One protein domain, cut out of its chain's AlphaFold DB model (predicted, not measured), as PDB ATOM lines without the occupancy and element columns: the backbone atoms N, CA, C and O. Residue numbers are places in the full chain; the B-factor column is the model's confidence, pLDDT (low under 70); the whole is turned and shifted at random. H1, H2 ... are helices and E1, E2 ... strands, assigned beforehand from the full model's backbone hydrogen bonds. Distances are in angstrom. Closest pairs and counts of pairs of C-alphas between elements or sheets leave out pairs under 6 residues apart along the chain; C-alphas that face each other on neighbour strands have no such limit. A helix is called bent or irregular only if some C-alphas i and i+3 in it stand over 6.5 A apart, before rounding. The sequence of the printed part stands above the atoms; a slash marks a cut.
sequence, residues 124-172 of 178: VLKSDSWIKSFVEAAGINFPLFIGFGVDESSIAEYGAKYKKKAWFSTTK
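This is residues 124 to 172 of the 178 residues of the protein "Thioredoxin domain-containing protein" of Panicum miliaceum (UniProt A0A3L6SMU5). A small ribbon of two parallel strands, E1 and E2, stands between two helices, H1 on one side and H2 on the other, in a flat, compact body. Both helices run back against the strands' direction, and residues 124 to 125 pair in parallel with E2. The 49 printed residues hold H1, E1, H2, E2 in that order, class mixed; radius of gyration of the C-alphas 10.4 A, spans 27 by 26 by 10 A.

E1, residues 144 to 148, and E2, residues 167 to 171, are parallel at 16 degrees, with N 145 and O 167 2.8 A apart, within hydrogen-bond range. H2, residues 152 to 162, comes closest to E2 at the C-alphas of Gly 159 and Phe 168, 5.7 A. E1, H2, E2 form a strand-helix-strand unit, parallel neighbour strands joined through a helix, its crossover right-handed. H1, residues 128 to 138, comes closest to E2 at the C-alphas of Ala 138 and Trp 167, 7.1 A. H1 and H2 are apart. Every O i to N i+4 pair is within hydrogen-bond range in H1, 5 of 7 in H2.

H1 begins at C-alpha 128 (-32.465, 25.490, -10.700) and spans 14.9 A; E1 spans 13.0 A. H2 spans 14.4 A and is irregular: C-alphas 154 and 157 are 7.7 A apart. E2 spans 13.4 A, ending at C-alpha 171 (-28.779, 30.883, -17.448).

The C-alphas farthest apart, of Ser 129 and Lys 161, are 27.3 A apart. The printed part has no cut, its three links between named elements are tight, and no printed residue is under 70 in pLDDT.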
ATOM      1  N   VAL A 124     -29.218  37.250 -14.206       93.81
ATOM      2  CA  VAL A 124     -28.384  36.058 -14.438       93.81
ATOM      3  C   VAL A 124     -28.684  35.004 -13.374       93.81
ATOM      4  O   VAL A 124     -28.395  35.192 -12.191       93.81
ATOM      5  N   LEU A 125     -29.257  33.884 -13.802       92.94
ATOM      6  CA  LEU A 125     -29.649  32.755 -12.963       92.94
ATOM      7  C   LEU A 125     -28.575  31.669 -13.049       92.94
ATOM      8  O   LEU A 125     -28.083  31.362 -14.133       92.94
ATOM      9  N   LYS A 126     -28.177  31.122 -11.896       90.06
ATOM     10  CA  LYS A 126     -27.009  30.226 -11.788       90.06
ATOM     11  C   LYS A 126     -27.339  28.800 -11.343       90.06
ATOM     12  O   LYS A 126     -26.435  27.985 -11.250       90.06
ATOM     13  N   SER A 127     -28.593  28.517 -11.000       89.25
ATOM     14  CA  SER A 127     -29.036  27.194 -10.552       89.25
ATOM     15  C   SER A 127     -30.547  27.043 -10.698       89.25
ATOM     16  O   SER A 127     -31.270  28.043 -10.761       89.25
ATOM     17  N   ASP A 128     -31.034  25.806 -10.658       89.50
ATOM     18  CA  ASP A 128     -32.465  25.490 -10.700       89.50
ATOM     19  C   ASP A 128     -33.227  26.099  -9.524       89.50
ATOM     20  O   ASP A 128     -34.341  26.603  -9.684       89.50
ATOM     21  N   SER A 129     -32.598  26.159  -8.348       90.38
ATOM     22  CA  SER A 129     -33.158  26.875  -7.201       90.38
ATOM     23  C   SER A 129     -33.376  28.359  -7.509       90.38
ATOM     24  O   SER A 129     -34.418  28.899  -7.140       90.38
ATOM     25  N   TRP A 130     -32.435  29.021  -8.191       90.62
ATOM     26  CA  TRP A 130     -32.590  30.425  -8.576       90.62
ATOM     27  C   TRP A 130     -33.646  30.597  -9.665       90.62
ATOM     28  O   TRP A 130     -34.406  31.559  -9.609       90.62
ATOM     29  N   ILE A 131     -33.737  29.661 -10.616       91.81
ATOM     30  CA  ILE A 131     -34.794  29.656 -11.637       91.81
ATOM     31  C   ILE A 131     -36.164  29.538 -10.975       91.81
ATOM     32  O   ILE A 131     -37.041  30.356 -11.245       91.81
ATOM     33  N   LYS A 132     -36.338  28.583 -10.056       92.25
ATOM     34  CA  LYS A 132     -37.586  28.396  -9.315       92.25
ATOM     35  C   LYS A 132     -37.976  29.658  -8.545       92.25
ATOM     36  O   LYS A 132     -39.081  30.159  -8.730       92.25
ATOM     37  N   SER A 133     -37.065  30.205  -7.738       90.94
ATOM     38  CA  SER A 133     -37.333  31.429  -6.974       90.94
ATOM     39  C   SER A 133     -37.605  32.635  -7.874       90.94
ATOM     40  O   SER A 133     -38.438  33.470  -7.533       90.94
ATOM     41  N   PHE A 134     -36.946  32.727  -9.032       91.94
ATOM     42  CA  PHE A 134     -37.196  33.789 -10.002       91.94
ATOM     43  C   PHE A 134     -38.587  33.676 -10.628       91.94
ATOM     44  O   PHE A 134     -39.293  34.675 -10.684       91.94
ATOM     45  N   VAL A 135     -39.010  32.477 -11.043       92.62
ATOM     46  CA  VAL A 135     -40.355  32.231 -11.596       92.62
ATOM     47  C   VAL A 135     -41.436  32.544 -10.558       92.62
ATOM     48  O   VAL A 135     -42.405  33.232 -10.869       92.62
ATOM     49  N   GLU A 136     -41.254  32.090  -9.315       90.50
ATOM     50  CA  GLU A 136     -42.178  32.372  -8.210       90.50
ATOM     51  C   GLU A 136     -42.264  33.877  -7.910       90.50
ATOM     52  O   GLU A 136     -43.356  34.415  -7.738       90.50
ATOM     53  N   ALA A 137     -41.123  34.576  -7.884       87.12
ATOM     54  CA  ALA A 137     -41.074  36.011  -7.618       87.12
ATOM     55  C   ALA A 137     -41.584  36.872  -8.786       87.12
ATOM     56  O   ALA A 137     -42.123  37.951  -8.540       87.12
ATOM     57  N   ALA A 138     -41.400  36.421 -10.031       89.81
ATOM     58  CA  ALA A 138     -41.849  37.109 -11.241       89.81
ATOM     59  C   ALA A 138     -43.379  37.123 -11.375       89.81
ATOM     60  O   ALA A 138     -43.927  38.051 -11.978       89.81
ATOM     61  N   GLY A 139     -44.049  36.115 -10.805       88.12
ATOM     62  CA  GLY A 139     -45.499  35.973 -10.854       88.12
ATOM     63  C   GLY A 139     -46.023  35.758 -12.277       88.12
ATOM     64  O   GLY A 139     -45.303  35.323 -13.174       88.12
ATOM     65  N   ILE A 140     -47.308  36.057 -12.482       88.06
ATOM     66  CA  ILE A 140     -48.005  35.849 -13.768       88.06
ATOM     67  C   ILE A 140     -48.405  37.152 -14.469       88.06
ATOM     68  O   ILE A 140     -48.943  37.118 -15.574       88.06
ATOM     69  N   ASN A 141     -48.164  38.302 -13.835       88.31
ATOM     70  CA  ASN A 141     -48.640  39.595 -14.326       88.31
ATOM     71  C   ASN A 141     -47.767  40.175 -15.449       88.31
ATOM     72  O   ASN A 141     -48.230  41.024 -16.212       88.31
ATOM     73  N   PHE A 142     -46.537  39.679 -15.606       90.06
ATOM     74  CA  PHE A 142     -45.642  40.044 -16.701       90.06
ATOM     75  C   PHE A 142     -45.171  38.795 -17.459       90.06
ATOM     76  O   PHE A 142     -44.833  37.794 -16.828       90.06
ATOM     77  N   PRO A 143     -45.069  38.850 -18.801       94.56
ATOM     78  CA  PRO A 143     -44.362  37.847 -19.583       94.56
ATOM     79  C   PRO A 143     -42.950  37.580 -19.051       94.56
ATOM     80  O   PRO A 143     -42.248  38.501 -18.622       94.56
ATOM     81  N   LEU A 144     -42.530  36.320 -19.134       95.06
ATOM     82  CA  LEU A 144     -41.253  35.833 -18.629       95.06
ATOM     83  C   LEU A 144     -40.437  35.216 -19.766       95.06
ATOM     84  O   LEU A 144     -40.887  34.284 -20.427       95.06
ATOM     85  N   PHE A 145     -39.230  35.734 -19.975       95.12
ATOM     86  CA  PHE A 145     -38.234  35.185 -20.886       95.12
ATOM     87  C   PHE A 145     -37.047  34.644 -20.085       95.12
ATOM     88  O   PHE A 145     -36.438  35.390 -19.318       95.12
ATOM     89  N   ILE A 146     -36.702  33.370 -20.301       94.62
ATOM     90  CA  ILE A 146     -35.509  32.720 -19.740       94.62
ATOM     91  C   ILE A 146     -34.689  32.145 -20.897       94.62
ATOM     92  O   ILE A 146     -35.122  31.206 -21.566       94.62
ATOM     93  N   GLY A 147     -33.514  32.718 -21.150       93.75
ATOM     94  CA  GLY A 147     -32.586  32.253 -22.180       93.75
ATOM     95  C   GLY A 147     -31.576  31.247 -21.631       93.75
ATOM     96  O   GLY A 147     -30.730  31.612 -20.816       93.75
ATOM     97  N   PHE A 148     -31.621  30.001 -22.103       92.50
ATOM     98  CA  PHE A 148     -30.639  28.965 -21.763       92.50
ATOM     99  C   PHE A 148     -29.460  28.994 -22.740       92.50
ATOM    100  O   PHE A 148     -29.663  28.992 -23.955       92.50
ATOM    101  N   GLY A 149     -28.231  29.035 -22.219       89.69
ATOM    102  CA  GLY A 149     -27.007  29.105 -23.026       89.69
ATOM    103  C   GLY A 149     -26.798  30.453 -23.730       89.69
ATOM    104  O   GLY A 149     -25.966  30.558 -24.628       89.69
ATOM    105  N   VAL A 150     -27.552  31.484 -23.336       90.31
ATOM    106  CA  VAL A 150     -27.466  32.842 -23.887       90.31
ATOM    107  C   VAL A 150     -26.709  33.729 -22.906       90.31
ATOM    108  O   VAL A 150     -26.986  33.708 -21.709       90.31
ATOM    109  N   ASP A 151     -25.756  34.523 -23.394       90.75
ATOM    110  CA  ASP A 151     -25.072  35.500 -22.547       90.75
ATOM    111  C   ASP A 151     -25.935  36.756 -22.347       90.75
ATOM    112  O   ASP A 151     -26.658  37.178 -23.251       90.75
ATOM    113  N   GLU A 152     -25.844  37.371 -21.166       93.81
ATOM    114  CA  GLU A 152     -26.572  38.597 -20.815       93.81
ATOM    115  C   GLU A 152     -26.418  39.685 -21.887       93.81
ATOM    116  O   GLU A 152     -27.403  40.284 -22.320       93.81
ATOM    117  N   SER A 153     -25.193  39.869 -22.393       95.12
ATOM    118  CA  SER A 153     -24.869  40.870 -23.417       95.12
ATOM    119  C   SER A 153     -25.669  40.705 -24.713       95.12
ATOM    120  O   SER A 153     -25.911  41.685 -25.415       95.12
ATOM    121  N   SER A 154     -26.126  39.486 -25.014       94.81
ATOM    122  CA  SER A 154     -26.876  39.178 -26.236       94.81
ATOM    123  C   SER A 154     -28.322  39.661 -26.174       94.81
ATOM    124  O   SER A 154     -28.948  39.857 -27.213       94.81
ATOM    125  N   ILE A 155     -28.865  39.842 -24.964       95.38
ATOM    126  CA  ILE A 155     -30.254  40.268 -24.757       95.38
ATOM    127  C   ILE A 155     -30.383  41.567 -23.960       95.38
ATOM    128  O   ILE A 155     -31.505  42.021 -23.736       95.38
ATOM    129  N   ALA A 156     -29.266  42.184 -23.567       95.94
ATOM    130  CA  ALA A 156     -29.236  43.397 -22.757       95.94
ATOM    131  C   ALA A 156     -30.073  44.538 -23.364       95.94
ATOM    132  O   ALA A 156     -30.852  45.169 -22.653       95.94
ATOM    133  N   GLU A 157     -29.996  44.754 -24.684       96.56
ATOM    134  CA  GLU A 157     -30.806  45.778 -25.364       96.56
ATOM    135  C   GLU A 157     -32.311  45.519 -25.195       96.56
ATOM    136  O   GLU A 157     -33.084  46.440 -24.923       96.56
ATOM    137  N   TYR A 158     -32.742  44.262 -25.316       95.44
ATOM    138  CA  TYR A 158     -34.147  43.889 -25.159       95.44
ATOM    139  C   TYR A 158     -34.595  43.977 -23.703       95.44
ATOM    140  O   TYR A 158     -35.683  44.496 -23.446       95.44
ATOM    141  N   GLY A 159     -33.748  43.540 -22.767       95.06
ATOM    142  CA  GLY A 159     -33.966  43.694 -21.331       95.06
ATOM    143  C   GLY A 159     -34.213  45.153 -20.961       95.06
ATOM    144  O   GLY A 159     -35.251  45.473 -20.387       95.06
ATOM    145  N   ALA A 160     -33.335  46.058 -21.401       94.69
ATOM    146  CA  ALA A 160     -33.471  47.493 -21.159       94.69
ATOM    147  C   ALA A 160     -34.729  48.077 -21.827       94.69
ATOM    148  O   ALA A 160     -35.531  48.771 -21.196       94.69
ATOM    149  N   LYS A 161     -34.956  47.757 -23.107       95.44
ATOM    150  CA  LYS A 161     -36.076  48.292 -23.897       95.44
ATOM    151  C   LYS A 161     -37.444  47.840 -23.390       95.44
ATOM    152  O   LYS A 161     -38.410  48.605 -23.448       95.44
ATOM    153  N   TYR A 162     -37.549  46.600 -22.924       94.94
ATOM    154  CA  TYR A 162     -38.812  45.975 -22.530       94.94
ATOM    155  C   TYR A 162     -38.915  45.710 -21.027       94.94
ATOM    156  O   TYR A 162     -39.874  45.064 -20.606       94.94
ATOM    157  N   LYS A 163     -38.014  46.273 -20.207       90.94
ATOM    158  CA  LYS A 163     -38.004  46.125 -18.746       90.94
ATOM    159  C   LYS A 163     -39.385  46.314 -18.138       90.94
ATOM    160  O   LYS A 163     -39.870  45.448 -17.436       90.94
ATOM    161  N   LYS A 164     -40.095  47.393 -18.467       88.94
ATOM    162  CA  LYS A 164     -41.424  47.683 -17.889       88.94
ATOM    163  C   LYS A 164     -42.541  46.727 -18.341       88.94
ATOM    164  O   LYS A 164     -43.672  46.871 -17.896       88.94
ATOM    165  N   LYS A 165     -42.259  45.810 -19.271       91.31
ATOM    166  CA  LYS A 165     -43.253  44.951 -19.928       91.31
ATOM    167  C   LYS A 165     -42.994  43.462 -19.752       91.31
ATOM    168  O   LYS A 165     -43.941  42.708 -19.901       91.31
ATOM    169  N   ALA A 166     -41.761  43.033 -19.489       94.69
ATOM    170  CA  ALA A 166     -41.426  41.619 -19.360       94.69
ATOM    171  C   ALA A 166     -40.188  41.396 -18.484       94.69
ATOM    172  O   ALA A 166     -39.317  42.260 -18.353       94.69
ATOM    173  N   TRP A 167     -40.110  40.216 -17.882       96.06
ATOM    174  CA  TRP A 167     -38.926  39.689 -17.214       96.06
ATOM    175  C   TRP A 167     -37.976  39.056 -18.219       96.06
ATOM    176  O   TRP A 167     -38.402  38.267 -19.055       96.06
ATOM    177  N   PHE A 168     -36.696  39.399 -18.107       96.62
ATOM    178  CA  PHE A 168     -35.627  38.808 -18.896       96.62
ATOM    179  C   PHE A 168     -34.613  38.200 -17.947       96.62
ATOM    180  O   PHE A 168     -34.158  38.848 -17.001       96.62
ATOM    181  N   SER A 169     -34.251  36.958 -18.212       95.88
ATOM    182  CA  SER A 169     -33.160  36.295 -17.529       95.88
ATOM    183  C   SER A 169     -32.371  35.406 -18.472       95.88
ATOM    184  O   SER A 169     -32.852  34.993 -19.531       95.88
ATOM    185  N   THR A 170     -31.138  35.120 -18.077       95.31
ATOM    186  CA  THR A 170     -30.284  34.136 -18.732       95.31
ATOM    187  C   THR A 170     -29.787  33.116 -17.725       95.31
ATOM    188  O   THR A 170     -29.660  33.407 -16.536       95.31
ATOM    189  N   THR A 171     -29.493  31.913 -18.203       93.12
ATOM    190  CA  THR A 171     -28.779  30.883 -17.448       93.12
ATOM    191  C   THR A 171     -27.734  30.234 -18.345       93.12
ATOM    192  O   THR A 171     -27.976  30.008 -19.536       93.12
ATOM    193  N   LYS A 172     -26.544  29.981 -17.791       81.38
ATOM    194  CA  LYS A 172     -25.424  29.367 -18.523       81.38
ATOM    195  C   LYS A 172     -25.476  27.842 -18.501       81.38
ATOM    196  O   LYS A 172     -24.961  27.224 -19.427       81.38
TER     197      LYS A 172